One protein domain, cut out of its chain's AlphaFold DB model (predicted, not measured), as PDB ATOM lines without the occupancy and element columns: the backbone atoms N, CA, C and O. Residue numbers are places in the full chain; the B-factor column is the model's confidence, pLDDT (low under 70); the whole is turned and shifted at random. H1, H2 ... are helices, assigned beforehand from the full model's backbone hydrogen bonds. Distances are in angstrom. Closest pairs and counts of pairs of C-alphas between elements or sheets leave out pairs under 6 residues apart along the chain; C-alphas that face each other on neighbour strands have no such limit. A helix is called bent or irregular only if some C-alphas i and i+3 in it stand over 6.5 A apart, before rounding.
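This is residues 172 to 273 of the 273 residues of an uncharacterized protein of Beijerinckia indica subsp. indica (strain ATCC 9039 / DSM 1715 / NCIMB 8712) (UniProt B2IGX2). Helix H4 runs through the middle of a five-helix cluster, with H2 and H5 on two opposite sides of it and H1 and H3 on the other two. H1, H2 and H4 form a three-helix bundle, in which the long H2 lies nearly lengthwise beside H1; H3 packs on H4 and on part of H2, while H5 crosses H4 at a slant. The printed part has 102 residues with five named helices, H1 to H5 in chain order, and no named strand; the class is all helix. It is compact, with a radius of gyration of the C-alphas of 12.8 A and spans of 39 by 27 by 27 A.

H2, residues 192 to 217, touches H1, residues 172 to 187, at a shallow tilt of 11 degrees, opposite ways; the closest C-alphas, of Leu 186 and Val 192, are 5.0 A apart. With residues 196 to 203 alone, H2 touches residues 239 to 242 of H4, which is residues 239 to 253. These two run the same way at a shallow tilt of 24 degrees, and their closest C-alphas, of Ala 200 and Ile 242, are 5.7 A apart. H2 has a kink of 60 degrees near residue 211, and it is irregular: C-alphas 213 and 216 are 8.5 A apart. H4 is only just irregular, with C-alphas 248 and 251 6.9 A apart. H4 is the hub, touching the four other helices. It touches H1 at a shallow tilt of 27 degrees, opposite ways, closest at the C-alphas of Arg 173 and Ile 253, 5.8 A. It touches H3, residues 224 to 232, at a shallow tilt of 12 degrees, closest at the C-alphas of Ile 228 and Ala 248, 5.1 A. H3 also touches H2, with H2's residues 204 to 215 alone, closest at the C-alphas of Arg 204 and Leu 232, 6.5 A. H5, residues 259 to 269, touches H4 at a steep tilt of 43 degrees, closest at the C-alphas of Pro 240 and Ala 269, 3.9 A. H5 is apart from H1, H2 and H3, and H1 is apart from H3. Every O i to N i+4 pair is within hydrogen-bond range in H1, H3 and H5, against 17 of 22 in H2 and 8 of 11 in H4.

H2 measures 31.8 A from its first C-alpha, at (-30.918, -37.557, 61.941), to its last. H1 measures 22.8 A and begins with C-alpha 172 at (-19.308, -27.589, 43.022). H4 measures 21.1 A, H5 15.1 A and H3 12.4 A. H5 ends with C-alpha 269 at (-30.290, -44.310, 47.660).

The two C-alphas farthest apart, of Asn 190 and Arg 222, are 39.7 A apart. The printed part has no cut and ends at Ser 273, the chain's last residue. The links H1 to H2 and H4 to H5 are tight, H2 to H3 and H3 to H4 are short, and there is no long link. The mean pLDDT of the printed part is 94.7; residues 272 to 273 are under 70.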
ATOM      1  N   THR A 172     -18.553 -26.337  43.190       95.31
ATOM      2  CA  THR A 172     -19.308 -27.589  43.022       95.31
ATOM      3  C   THR A 172     -18.658 -28.781  43.717       95.31
ATOM      4  O   THR A 172     -19.364 -29.694  44.155       95.31
ATOM      5  N   ARG A 173     -17.329 -28.779  43.858       95.38
ATOM      6  CA  ARG A 173     -16.591 -29.803  44.597       95.38
ATOM      7  C   ARG A 173     -16.792 -29.620  46.097       95.38
ATOM      8  O   ARG A 173     -17.018 -30.611  46.789       95.38
ATOM      9  N   ASP A 174     -16.790 -28.385  46.584       95.94
ATOM     10  CA  ASP A 174     -17.128 -28.064  47.970       95.94
ATOM     11  C   ASP A 174     -18.558 -28.495  48.298       95.94
ATOM     12  O   ASP A 174     -18.763 -29.199  49.281       95.94
ATOM     13  N   ILE A 175     -19.542 -28.169  47.449       97.25
ATOM     14  CA  ILE A 175     -20.944 -28.589  47.635       97.25
ATOM     15  C   ILE A 175     -21.038 -30.112  47.799       97.25
ATOM     16  O   ILE A 175     -21.717 -30.602  48.708       97.25
ATOM     17  N   TRP A 176     -20.341 -30.871  46.949       97.31
ATOM     18  CA  TRP A 176     -20.320 -32.330  47.031       97.31
ATOM     19  C   TRP A 176     -19.652 -32.838  48.315       97.31
ATOM     20  O   TRP A 176     -20.211 -33.691  49.006       97.31
ATOM     21  N   ASN A 177     -18.488 -32.288  48.671       96.00
ATOM     22  CA  ASN A 177     -17.749 -32.667  49.875       96.00
ATOM     23  C   ASN A 177     -18.538 -32.362  51.154       96.00
ATOM     24  O   ASN A 177     -18.619 -33.213  52.043       96.00
ATOM     25  N   ILE A 178     -19.157 -31.183  51.224       97.38
ATOM     26  CA  ILE A 178     -20.046 -30.777  52.314       97.38
ATOM     27  C   ILE A 178     -21.208 -31.765  52.408       97.38
ATOM     28  O   ILE A 178     -21.438 -32.336  53.474       97.38
ATOM     29  N   GLY A 179     -21.893 -32.042  51.294       97.81
ATOM     30  CA  GLY A 179     -23.001 -32.996  51.256       97.81
ATOM     31  C   GLY A 179     -22.614 -34.391  51.750       97.81
ATOM     32  O   GLY A 179     -23.334 -34.983  52.554       97.81
ATOM     33  N   LEU A 180     -21.449 -34.898  51.331       96.75
ATOM     34  CA  LEU A 180     -20.947 -36.197  51.771       96.75
ATOM     35  C   LEU A 180     -20.661 -36.221  53.278       96.75
ATOM     36  O   LEU A 180     -21.108 -37.142  53.967       96.75
ATOM     37  N   ARG A 181     -19.918 -35.238  53.804       97.19
ATOM     38  CA  ARG A 181     -19.572 -35.204  55.235       97.19
ATOM     39  C   ARG A 181     -20.795 -34.984  56.111       97.19
ATOM     40  O   ARG A 181     -20.914 -35.640  57.142       97.19
ATOM     41  N   LEU A 182     -21.738 -34.148  55.676       98.25
ATOM     42  CA  LEU A 182     -23.011 -33.984  56.367       98.25
ATOM     43  C   LEU A 182     -23.807 -35.290  56.361       98.25
ATOM     44  O   LEU A 182     -24.241 -35.706  57.427       98.25
ATOM     45  N   LEU A 183     -23.921 -36.012  55.239       97.88
ATOM     46  CA  LEU A 183     -24.592 -37.319  55.222       97.88
ATOM     47  C   LEU A 183     -23.939 -38.326  56.182       97.88
ATOM     48  O   LEU A 183     -24.637 -39.038  56.904       97.88
ATOM     49  N   GLN A 184     -22.605 -38.382  56.222       96.44
ATOM     50  CA  GLN A 184     -21.880 -39.226  57.178       96.44
ATOM     51  C   GLN A 184     -22.212 -38.839  58.623       96.44
ATOM     52  O   GLN A 184     -22.497 -39.712  59.441       96.44
ATOM     53  N   ARG A 185     -22.234 -37.536  58.919       97.38
ATOM     54  CA  ARG A 185     -22.493 -37.016  60.263       97.38
ATOM     55  C   ARG A 185     -23.944 -37.172  60.708       97.38
ATOM     56  O   ARG A 185     -24.186 -37.463  61.878       97.38
ATOM     57  N   LEU A 186     -24.894 -37.022  59.787       96.38
ATOM     58  CA  LEU A 186     -26.319 -37.272  60.000       96.38
ATOM     59  C   LEU A 186     -26.546 -38.695  60.505       96.38
ATOM     60  O   LEU A 186     -27.253 -38.904  61.485       96.38
ATOM     61  N   ARG A 187     -25.919 -39.677  59.850       95.19
ATOM     62  CA  ARG A 187     -26.117 -41.103  60.143       95.19
ATOM     63  C   ARG A 187     -25.591 -41.538  61.511       95.19
ATOM     64  O   ARG A 187     -25.997 -42.595  61.984       95.19
ATOM     65  N   SER A 188     -24.712 -40.754  62.132       94.75
ATOM     66  CA  SER A 188     -24.233 -40.979  63.500       94.75
ATOM     67  C   SER A 188     -24.918 -40.092  64.547       94.75
ATOM     68  O   SER A 188     -24.620 -40.234  65.730       94.75
ATOM     69  N   SER A 189     -25.818 -39.189  64.142       96.94
ATOM     70  CA  SER A 189     -26.459 -38.228  65.043       96.94
ATOM     71  C   SER A 189     -27.768 -38.741  65.637       96.94
ATOM     72  O   SER A 189     -28.555 -39.408  64.964       96.94
ATOM     73  N   ASN A 190     -28.069 -38.322  66.869       96.44
ATOM     74  CA  ASN A 190     -29.396 -38.492  67.470       96.44
ATOM     75  C   ASN A 190     -30.471 -37.608  66.808       96.44
ATOM     76  O   ASN A 190     -31.659 -37.801  67.066       96.44
ATOM     77  N   PHE A 191     -30.058 -36.659  65.958       98.00
ATOM     78  CA  PHE A 191     -30.914 -35.674  65.289       98.00
ATOM     79  C   PHE A 191     -31.056 -35.932  63.785       98.00
ATOM     80  O   PHE A 191     -31.299 -35.023  62.991       98.00
ATOM     81  N   VAL A 192     -30.859 -37.182  63.358       97.88
ATOM     82  CA  VAL A 192     -30.918 -37.557  61.941       97.88
ATOM     83  C   VAL A 192     -32.245 -37.152  61.288       97.88
ATOM     84  O   VAL A 192     -32.243 -36.703  60.144       97.88
ATOM     85  N   HIS A 193     -33.369 -37.263  61.996       97.19
ATOM     86  CA  HIS A 193     -34.692 -36.950  61.452       97.19
ATOM     87  C   HIS A 193     -34.916 -35.449  61.275       97.19
ATOM     88  O   HIS A 193     -35.536 -35.038  60.298       97.19
ATOM     89  N   GLU A 194     -34.381 -34.641  62.184       97.75
ATOM     90  CA  GLU A 194     -34.498 -33.186  62.173       97.75
ATOM     91  C   GLU A 194     -33.556 -32.559  61.140       97.75
ATOM     92  O   GLU A 194     -33.929 -31.624  60.435       97.75
ATOM     93  N   LEU A 195     -32.342 -33.097  61.008       98.31
ATOM     94  CA  LEU A 195     -31.309 -32.526  60.146       98.31
ATOM     95  C   LEU A 195     -31.391 -32.997  58.688       98.31
ATOM     96  O   LEU A 195     -31.010 -32.248  57.789       98.31
ATOM     97  N   THR A 196     -31.878 -34.217  58.425       98.50
ATOM     98  CA  THR A 196     -32.011 -34.748  57.054       98.50
ATOM     99  C   THR A 196     -32.744 -33.786  56.108       98.50
ATOM    100  O   THR A 196     -32.167 -33.466  55.066       98.50
ATOM    101  N   PRO A 197     -33.953 -33.278  56.431       98.31
ATOM    102  CA  PRO A 197     -34.654 -32.374  55.524       98.31
ATOM    103  C   PRO A 197     -33.899 -31.057  55.308       98.31
ATOM    104  O   PRO A 197     -33.862 -30.557  54.188       98.31
ATOM    105  N   LEU A 198     -33.225 -30.525  56.334       98.44
ATOM    106  CA  LEU A 198     -32.434 -29.293  56.212       98.44
ATOM    107  C   LEU A 198     -31.265 -29.470  55.233       98.44
ATOM    108  O   LEU A 198     -31.059 -28.642  54.345       98.44
ATOM    109  N   VAL A 199     -30.526 -30.577  55.359       98.56
ATOM    110  CA  VAL A 199     -29.400 -30.903  54.471       98.56
ATOM    111  C   VAL A 199     -29.883 -31.149  53.041       98.56
ATOM    112  O   VAL A 199     -29.266 -30.658  52.096       98.56
ATOM    113  N   ALA A 200     -30.988 -31.876  52.870       98.62
ATOM    114  CA  ALA A 200     -31.575 -32.147  51.561       98.62
ATOM    115  C   ALA A 200     -32.010 -30.858  50.844       98.62
ATOM    116  O   ALA A 200     -31.611 -30.634  49.700       98.62
ATOM    117  N   VAL A 201     -32.754 -29.979  51.525       98.50
ATOM    118  CA  VAL A 201     -33.190 -28.686  50.972       98.50
ATOM    119  C   VAL A 201     -31.990 -27.825  50.587       98.50
ATOM    120  O   VAL A 201     -31.959 -27.264  49.488       98.50
ATOM    121  N   TRP A 202     -30.977 -27.751  51.453       98.44
ATOM    122  CA  TRP A 202     -29.766 -26.991  51.160       98.44
ATOM    123  C   TRP A 202     -29.035 -27.543  49.931       98.44
ATOM    124  O   TRP A 202     -28.727 -26.782  49.014       98.44
ATOM    125  N   LEU A 203     -28.820 -28.862  49.852       98.56
ATOM    126  CA  LEU A 203     -28.162 -29.492  48.702       98.56
ATOM    127  C   LEU A 203     -28.938 -29.276  47.405       98.56
ATOM    128  O   LEU A 203     -28.327 -28.983  46.377       98.56
ATOM    129  N   ARG A 204     -30.271 -29.384  47.448       98.44
ATOM    130  CA  ARG A 204     -31.138 -29.096  46.302       98.44
ATOM    131  C   ARG A 204     -30.905 -27.675  45.803       98.44
ATOM    132  O   ARG A 204     -30.614 -27.488  44.626       98.44
ATOM    133  N   ALA A 205     -30.949 -26.693  46.702       98.06
ATOM    134  CA  ALA A 205     -30.720 -25.295  46.358       98.06
ATOM    135  C   ALA A 205     -29.323 -25.065  45.754       98.06
ATOM    136  O   ALA A 205     -29.204 -24.386  44.731       98.06
ATOM    137  N   GLN A 206     -28.272 -25.658  46.334       97.81
ATOM    138  CA  GLN A 206     -26.908 -25.511  45.818       97.81
ATOM    139  C   GLN A 206     -26.737 -26.136  44.428       97.81
ATOM    140  O   GLN A 206     -26.168 -25.504  43.538       97.81
ATOM    141  N   TRP A 207     -27.251 -27.349  44.207       98.06
ATOM    142  CA  TRP A 207     -27.126 -28.026  42.914       98.06
ATOM    143  C   TRP A 207     -27.990 -27.390  41.824       98.06
ATOM    144  O   TRP A 207     -27.509 -27.236  40.700       98.06
ATOM    145  N   SER A 208     -29.208 -26.944  42.147       97.81
ATOM    146  CA  SER A 208     -30.025 -26.142  41.228       97.81
ATOM    147  C   SER A 208     -29.281 -24.875  40.807       97.81
ATOM    148  O   SER A 208     -29.116 -24.618  39.613       97.81
ATOM    149  N   ARG A 209     -28.711 -24.138  41.770       96.62
ATOM    150  CA  ARG A 209     -27.905 -22.945  41.490       96.62
ATOM    151  C   ARG A 209     -26.679 -23.260  40.628       96.62
ATOM    152  O   ARG A 209     -26.381 -22.506  39.704       96.62
ATOM    153  N   ALA A 210     -25.969 -24.351  40.908       96.06
ATOM    154  CA  ALA A 210     -24.798 -24.758  40.135       96.06
ATOM    155  C   ALA A 210     -25.151 -25.062  38.669       96.06
ATOM    156  O   ALA A 210     -24.425 -24.656  37.763       96.06
ATOM    157  N   ILE A 211     -26.285 -25.721  38.417       96.44
ATOM    158  CA  ILE A 211     -26.764 -25.999  37.055       96.44
ATOM    159  C   ILE A 211     -27.174 -24.708  36.341       96.44
ATOM    160  O   ILE A 211     -26.812 -24.515  35.181       96.44
ATOM    161  N   GLU A 212     -27.904 -23.822  37.013       95.44
ATOM    162  CA  GLU A 212     -28.423 -22.592  36.408       95.44
ATOM    163  C   GLU A 212     -27.322 -21.560  36.135       95.44
ATOM    164  O   GLU A 212     -27.304 -20.926  35.081       95.44
ATOM    165  N   GLN A 213     -26.392 -21.389  37.077       93.44
ATOM    166  CA  GLN A 213     -25.448 -20.267  37.083       93.44
ATOM    167  C   GLN A 213     -24.014 -20.681  36.740       93.44
ATOM    168  O   GLN A 213     -23.216 -19.844  36.325       93.44
ATOM    169  N   GLN A 214     -23.664 -21.955  36.923       89.19
ATOM    170  CA  GLN A 214     -22.281 -22.438  36.865       89.19
ATOM    171  C   GLN A 214     -22.130 -23.689  35.991       89.19
ATOM    172  O   GLN A 214     -21.167 -24.440  36.134       89.19
ATOM    173  N   ARG A 215     -23.046 -23.916  35.038       90.00
ATOM    174  CA  ARG A 215     -23.048 -25.112  34.174       90.00
ATOM    175  C   ARG A 215     -21.711 -25.381  33.486       90.00
ATOM    176  O   ARG A 215     -21.347 -26.532  33.270       90.00
ATOM    177  N   PHE A 216     -21.002 -24.320  33.110       88.88
ATOM    178  CA  PHE A 216     -19.711 -24.393  32.427       88.88
ATOM    179  C   PHE A 216     -18.571 -24.888  33.331       88.88
ATOM    180  O   PHE A 216     -17.566 -25.358  32.808       88.88
ATOM    181  N   ASN A 217     -18.741 -24.839  34.657       88.69
ATOM    182  CA  ASN A 217     -17.796 -25.392  35.631       88.69
ATOM    183  C   ASN A 217     -18.000 -26.898  35.865       88.69
ATOM    184  O   ASN A 217     -17.192 -27.525  36.545       88.69
ATOM    185  N   LEU A 218     -19.073 -27.488  35.327       93.88
ATOM    186  CA  LEU A 218     -19.347 -28.914  35.467       93.88
ATOM    187  C   LEU A 218     -18.599 -29.720  34.408       93.88
ATOM    188  O   LEU A 218     -18.581 -29.388  33.221       93.88
ATOM    189  N   VAL A 219     -18.050 -30.853  34.826       94.69
ATOM    190  CA  VAL A 219     -17.406 -31.819  33.942       94.69
ATOM    191  C   VAL A 219     -18.469 -32.530  33.106       94.69
ATOM    192  O   VAL A 219     -19.458 -33.050  33.626       94.69
ATOM    193  N   ARG A 220     -18.267 -32.545  31.780       92.50
ATOM    194  CA  ARG A 220     -19.144 -33.196  30.783       92.50
ATOM    195  C   ARG A 220     -20.635 -32.849  30.980       92.50
ATOM    196  O   ARG A 220     -21.461 -33.755  31.110       92.50
ATOM    197  N   PRO A 221     -21.027 -31.564  30.904       93.88
ATOM    198  CA  PRO A 221     -22.362 -31.088  31.293       93.88
ATOM    199  C   PRO A 221     -23.510 -31.600  30.409       93.88
ATOM    200  O   PRO A 221     -24.676 -31.396  30.733       93.88
ATOM    201  N   ARG A 222     -23.214 -32.244  29.272       93.31
ATOM    202  CA  ARG A 222     -24.216 -32.952  28.455       93.31
ATOM    203  C   ARG A 222     -24.655 -34.282  29.077       93.31
ATOM    204  O   ARG A 222     -25.735 -34.752  28.755       93.31
ATOM    205  N   VAL A 223     -23.815 -34.876  29.924       93.44
ATOM    206  CA  VAL A 223     -24.053 -36.175  30.571       93.44
ATOM    207  C   VAL A 223     -24.352 -35.991  32.056       93.44
ATOM    208  O   VAL A 223     -25.293 -36.590  32.563       93.44
ATOM    209  N   SER A 224     -23.587 -35.143  32.748       95.00
ATOM    210  CA  SER A 224     -23.718 -34.961  34.196       95.00
ATOM    211  C   SER A 224     -24.972 -34.180  34.601       95.00
ATOM    212  O   SER A 224     -25.654 -34.585  35.537       95.00
ATOM    213  N   VAL A 225     -25.329 -33.111  33.877       96.75
ATOM    214  CA  VAL A 225     -26.507 -32.287  34.216       96.75
ATOM    215  C   VAL A 225     -27.814 -33.087  34.169       96.75
ATOM    216  O   VAL A 225     -28.507 -33.069  35.181       96.75
ATOM    217  N   PRO A 226     -28.133 -33.860  33.107       97.12
ATOM    218  CA  PRO A 226     -29.358 -34.665  33.098       97.12
ATOM    219  C   PRO A 226     -29.450 -35.669  34.255       97.12
ATOM    220  O   PRO A 226     -30.536 -35.919  34.770       97.12
ATOM    221  N   ALA A 227     -28.319 -36.238  34.693       96.56
ATOM    222  CA  ALA A 227     -28.298 -37.146  35.838       96.56
ATOM    223  C   ALA A 227     -28.614 -36.413  37.153       96.56
ATOM    224  O   ALA A 227     -29.399 -36.913  37.958       96.56
ATOM    225  N   ILE A 228     -28.036 -35.223  37.357       97.81
ATOM    226  CA  ILE A 228     -28.313 -34.391  38.537       97.81
ATOM    227  C   ILE A 228     -29.772 -33.922  38.523       97.81
ATOM    228  O   ILE A 228     -30.455 -34.063  39.531       97.81
ATOM    229  N   GLU A 229     -30.279 -33.427  37.391       98.12
ATOM    230  CA  GLU A 229     -31.686 -33.028  37.232       98.12
ATOM    231  C   GLU A 229     -32.640 -34.194  37.523       98.12
ATOM    232  O   GLU A 229     -33.648 -34.008  38.203       98.12
ATOM    233  N   GLY A 230     -32.295 -35.412  37.090       97.50
ATOM    234  CA  GLY A 230     -33.050 -36.623  37.413       97.50
ATOM    235  C   GLY A 230     -33.120 -36.916  38.915       97.50
ATOM    236  O   GLY A 230     -34.178 -37.294  39.409       97.50
ATOM    237  N   ALA A 231     -32.030 -36.696  39.659       97.44
ATOM    238  CA  ALA A 231     -32.039 -36.811  41.119       97.44
ATOM    239  C   ALA A 231     -32.828 -35.667  41.785       97.44
ATOM    240  O   ALA A 231     -33.611 -35.909  42.703       97.44
ATOM    241  N   LEU A 232     -32.674 -34.430  41.295       98.12
ATOM    242  CA  LEU A 232     -33.404 -33.248  41.776       98.12
ATOM    243  C   LEU A 232     -34.916 -33.324  41.518       98.12
ATOM    244  O   LEU A 232     -35.675 -32.632  42.192       98.12
ATOM    245  N   ALA A 233     -35.365 -34.162  40.582       97.62
ATOM    246  CA  ALA A 233     -36.783 -34.392  40.327       97.62
ATOM    247  C   ALA A 233     -37.495 -35.151  41.463       97.62
ATOM    248  O   ALA A 233     -38.724 -35.129  41.521       97.62
ATOM    249  N   ASP A 234     -36.765 -35.809  42.374       96.12
ATOM    250  CA  ASP A 234     -37.367 -36.412  43.563       96.12
ATOM    251  C   ASP A 234     -37.779 -35.310  44.558       96.12
ATOM    252  O   ASP A 234     -36.909 -34.578  45.046       96.12
ATOM    253  N   PRO A 235     -39.080 -35.164  44.879       96.19
ATOM    254  CA  PRO A 235     -39.563 -34.086  45.739       96.19
ATOM    255  C   PRO A 235     -39.316 -34.344  47.230       96.19
ATOM    256  O   PRO A 235     -39.637 -33.488  48.049       96.19
ATOM    257  N   ARG A 236     -38.823 -35.529  47.610       96.75
ATOM    258  CA  ARG A 236     -38.597 -35.875  49.018       96.75
ATOM    259  C   ARG A 236     -37.262 -35.332  49.498       96.75
ATOM    260  O   ARG A 236     -36.260 -35.416  48.796       96.75
ATOM    261  N   ASP A 237     -37.257 -34.880  50.742       97.50
ATOM    262  CA  ASP A 237     -36.075 -34.370  51.430       97.50
ATOM    263  C   ASP A 237     -35.611 -35.399  52.478       97.50
ATOM    264  O   ASP A 237     -35.690 -35.188  53.688       97.50
ATOM    265  N   ASP A 238     -35.202 -36.575  51.987       97.38
ATOM    266  CA  ASP A 238     -34.805 -37.742  52.778       97.38
ATOM    267  C   ASP A 238     -33.348 -38.184  52.506       97.38
ATOM    268  O   ASP A 238     -32.673 -37.693  51.601       97.38
ATOM    269  N   GLN A 239     -32.820 -39.114  53.314       97.25
ATOM    270  CA  GLN A 239     -31.462 -39.647  53.116       97.25
ATOM    271  C   GLN A 239     -31.267 -40.322  51.743       97.25
ATOM    272  O   GLN A 239     -30.214 -40.099  51.139       97.25
ATOM    273  N   PRO A 240     -32.236 -41.104  51.216       97.75
ATOM    274  CA  PRO A 240     -32.154 -41.629  49.857       97.75
ATOM    275  C   PRO A 240     -31.962 -40.547  48.794       97.75
ATOM    276  O   PRO A 240     -31.105 -40.707  47.925       97.75
ATOM    277  N   PHE A 241     -32.693 -39.432  48.881       98.25
ATOM    278  CA  PHE A 241     -32.502 -38.293  47.985       98.25
ATOM    279  C   PHE A 241     -31.078 -37.728  48.074       98.25
ATOM    280  O   PHE A 241     -30.417 -37.585  47.044       98.25
ATOM    281  N   ILE A 242     -30.569 -37.471  49.286       98.44
ATOM    282  CA  ILE A 242     -29.205 -36.950  49.486       98.44
ATOM    283  C   ILE A 242     -28.172 -37.886  48.839       98.44
ATOM    284  O   ILE A 242     -27.297 -37.436  48.097       98.44
ATOM    285  N   ALA A 243     -28.280 -39.194  49.081       98.12
ATOM    286  CA  ALA A 243     -27.355 -40.182  48.532       98.12
ATOM    287  C   ALA A 243     -27.446 -40.293  46.999       98.12
ATOM    288  O   ALA A 243     -26.414 -40.345  46.325       98.12
ATOM    289  N   ALA A 244     -28.659 -40.279  46.436       97.88
ATOM    290  CA  ALA A 244     -28.877 -40.291  44.992       97.88
ATOM    291  C   ALA A 244     -28.281 -39.044  44.318       97.88
ATOM    292  O   ALA A 244     -27.607 -39.154  43.293       97.88
ATOM    293  N   LEU A 245     -28.463 -37.869  44.928       98.31
ATOM    294  CA  LEU A 245     -27.906 -36.614  44.434       98.31
ATOM    295  C   LEU A 245     -26.372 -36.623  44.467       98.31
ATOM    296  O   LEU A 245     -25.745 -36.220  43.486       98.31
ATOM    297  N   LEU A 246     -25.753 -37.137  45.537       97.88
ATOM    298  CA  LEU A 246     -24.294 -37.294  45.636       97.88
ATOM    299  C   LEU A 246     -23.732 -38.246  44.569       97.88
ATOM    300  O   LEU A 246     -22.688 -37.963  43.982       97.88
ATOM    301  N   LEU A 247     -24.425 -39.351  44.278       97.06
ATOM    302  CA  LEU A 247     -24.032 -40.281  43.213       97.06
ATOM    303  C   LEU A 247     -24.139 -39.644  41.825       97.06
ATOM    304  O   LEU A 247     -23.217 -39.773  41.018       97.06
ATOM    305  N   ALA A 248     -25.243 -38.947  41.551       96.56
ATOM    306  CA  ALA A 248     -25.483 -38.294  40.266       96.56
ATOM    307  C   ALA A 248     -24.464 -37.177  39.986       96.56
ATOM    308  O   ALA A 248     -23.967 -37.034  38.866       96.56
ATOM    309  N   SER A 249     -24.113 -36.412  41.019       97.06
ATOM    310  CA  SER A 249     -23.214 -35.262  40.910       97.06
ATOM    311  C   SER A 249     -21.723 -35.604  40.918       97.06
ATOM    312  O   SER A 249     -20.923 -34.792  40.460       97.06
ATOM    313  N   ALA A 250     -21.325 -36.806  41.344       95.44
ATOM    314  CA  ALA A 250     -19.916 -37.205  41.428       95.44
ATOM    315  C   ALA A 250     -19.156 -37.051  40.098       95.44
ATOM    316  O   ALA A 250     -18.050 -36.513  40.044       95.44
ATOM    317  N   SER A 251     -19.788 -37.465  38.994       91.12
ATOM    318  CA  SER A 251     -19.202 -37.339  37.652       91.12
ATOM    319  C   SER A 251     -19.075 -35.887  37.177       91.12
ATOM    320  O   SER A 251     -18.244 -35.592  36.322       91.12
ATOM    321  N   ALA A 252     -19.877 -34.978  37.738       93.62
ATOM    322  CA  ALA A 252     -19.894 -33.566  37.378       93.62
ATOM    323  C   ALA A 252     -18.698 -32.791  37.946       93.62
ATOM    324  O   ALA A 252     -18.426 -31.683  37.490       93.62
ATOM    325  N   ILE A 253     -17.985 -33.370  38.914       94.75
ATOM    326  CA  ILE A 253     -16.826 -32.763  39.587       94.75
ATOM    327  C   ILE A 253     -15.543 -33.602  39.452       94.75
ATOM    328  O   ILE A 253     -14.552 -33.328  40.133       94.75
ATOM    329  N   ASP A 254     -15.578 -34.616  38.576       91.62
ATOM    330  CA  ASP A 254     -14.517 -35.616  38.385       91.62
ATOM    331  C   ASP A 254     -14.088 -36.287  39.699       91.62
ATOM    332  O   ASP A 254     -12.912 -36.534  39.955       91.62
ATOM    333  N   GLN A 255     -15.061 -36.535  40.579       90.88
ATOM    334  CA  GLN A 255     -14.800 -37.191  41.847       90.88
ATOM    335  C   GLN A 255     -14.769 -38.698  41.640       90.88
ATOM    336  O   GLN A 255     -15.797 -39.326  41.360       90.88
ATOM    337  N   ASP A 256     -13.593 -39.284  41.844       87.94
ATOM    338  CA  ASP A 256     -13.492 -40.725  41.982       87.94
ATOM    339  C   ASP A 256     -14.023 -41.128  43.362       87.94
ATOM    340  O   ASP A 256     -13.543 -40.672  44.405       87.94
ATOM    341  N   ILE A 257     -15.087 -41.928  43.360       87.56
ATOM    342  CA  ILE A 257     -15.658 -42.504  44.574       87.56
ATOM    343  C   ILE A 257     -15.173 -43.937  44.624       87.56
ATOM    344  O   ILE A 257     -15.506 -44.722  43.728       87.56
ATOM    345  N   GLU A 258     -14.476 -44.278  45.706       91.38
ATOM    346  CA  GLU A 258     -14.052 -45.643  45.976       91.38
ATOM    347  C   GLU A 258     -15.231 -46.622  45.777       91.38
ATOM    348  O   GLU A 258     -16.337 -46.358  46.268       91.38
ATOM    349  N   PRO A 259     -15.036 -47.754  45.070       90.44
ATOM    350  CA  PRO A 259     -16.127 -48.655  44.706       90.44
ATOM    351  C   PRO A 259     -17.002 -49.092  45.883       90.44
ATOM    352  O   PRO A 259     -18.217 -49.207  45.731       90.44
ATOM    353  N   GLU A 260     -16.412 -49.308  47.059       90.00
ATOM    354  CA  GLU A 260     -17.159 -49.728  48.243       90.00
ATOM    355  C   GLU A 260     -18.027 -48.600  48.812       90.00
ATOM    356  O   GLU A 260     -19.208 -48.804  49.095       90.00
ATOM    357  N   TYR A 261     -17.506 -47.374  48.868       88.19
ATOM    358  CA  TYR A 261     -18.298 -46.200  49.242       88.19
ATOM    359  C   TYR A 261     -19.427 -45.927  48.252       88.19
ATOM    360  O   TYR A 261     -20.541 -45.585  48.655       88.19
ATOM    361  N   ARG A 262     -19.180 -46.131  46.956       92.88
ATOM    362  CA  ARG A 262     -20.218 -46.020  45.928       92.88
ATOM    363  C   ARG A 262     -21.357 -47.010  46.178       92.88
ATOM    364  O   ARG A 262     -22.516 -46.614  46.081       92.88
ATOM    365  N   LYS A 263     -21.053 -48.263  46.537       93.44
ATOM    366  CA  LYS A 263     -22.080 -49.254  46.909       93.44
ATOM    367  C   LYS A 263     -22.856 -48.834  48.151       93.44
ATOM    368  O   LYS A 263     -24.071 -48.981  48.172       93.44
ATOM    369  N   GLN A 264     -22.186 -48.288  49.166       93.00
ATOM    370  CA  GLN A 264     -22.863 -47.809  50.373       93.00
ATOM    371  C   GLN A 264     -23.832 -46.663  50.065       93.00
ATOM    372  O   GLN A 264     -24.974 -46.696  50.518       93.00
ATOM    373  N   LEU A 265     -23.411 -45.677  49.265       94.38
ATOM    374  CA  LEU A 265     -24.300 -44.606  48.809       94.38
ATOM    375  C   LEU A 265     -25.463 -45.161  47.980       94.38
ATOM    376  O   LEU A 265     -26.596 -44.736  48.181       94.38
ATOM    377  N   ALA A 266     -25.211 -46.139  47.105       95.31
ATOM    378  CA  ALA A 266     -26.263 -46.778  46.318       95.31
ATOM    379  C   ALA A 266     -27.286 -47.494  47.215       95.31
ATOM    380  O   ALA A 266     -28.483 -47.305  47.035       95.31
ATOM    381  N   ALA A 267     -26.831 -48.214  48.240       95.12
ATOM    382  CA  ALA A 267     -27.703 -48.881  49.205       95.12
ATOM    383  C   ALA A 267     -28.535 -47.899  50.053       95.12
ATOM    384  O   ALA A 267     -29.630 -48.243  50.489       95.12
ATOM    385  N   ILE A 268     -28.033 -46.683  50.304       95.12
ATOM    386  CA  ILE A 268     -28.813 -45.620  50.963       95.12
ATOM    387  C   ILE A 268     -29.825 -45.015  49.982       95.12
ATOM    388  O   ILE A 268     -30.951 -44.718  50.376       95.12
ATOM    389  N   ALA A 269     -29.431 -44.831  48.721       95.31
ATOM    390  CA  ALA A 269     -30.290 -44.310  47.660       95.31
ATOM    391  C   ALA A 269     -31.423 -45.280  47.284       95.31
ATOM    392  O   ALA A 269     -32.481 -44.849  46.819       95.31
ATOM    393  N   GLU A 270     -31.226 -46.584  47.501       92.62
ATOM    394  CA  GLU A 270     -32.258 -47.597  47.324       92.62
ATOM    395  C   GLU A 270     -33.437 -47.356  48.268       92.62
ATOM    396  O   GLU A 270     -33.355 -47.443  49.496       92.62
ATOM    397  N   ARG A 271     -34.595 -47.096  47.666       82.31
ATOM    398  CA  ARG A 271     -35.852 -47.015  48.396       82.31
ATOM    399  C   ARG A 271     -36.323 -48.432  48.685       82.31
ATOM    400  O   ARG A 271     -36.705 -49.156  47.770       82.31
ATOM    401  N   LYS A 272     -36.321 -48.819  49.960       62.34
ATOM    402  CA  LYS A 272     -37.034 -50.019  50.404       62.34
ATOM    403  C   LYS A 272     -38.532 -49.728  50.299       62.34
ATOM    404  O   LYS A 272     -39.042 -48.900  51.050       62.34
ATOM    405  N   SER A 273     -39.169 -50.334  49.298       46.00
ATOM    406  CA  SER A 273     -40.622 -50.359  49.102       46.00
ATOM    407  C   SER A 273     -41.322 -51.123  50.215       46.00
ATOM    408  O   SER A 273     -40.776 -52.192  50.579       46.00
TER     409      SER A 273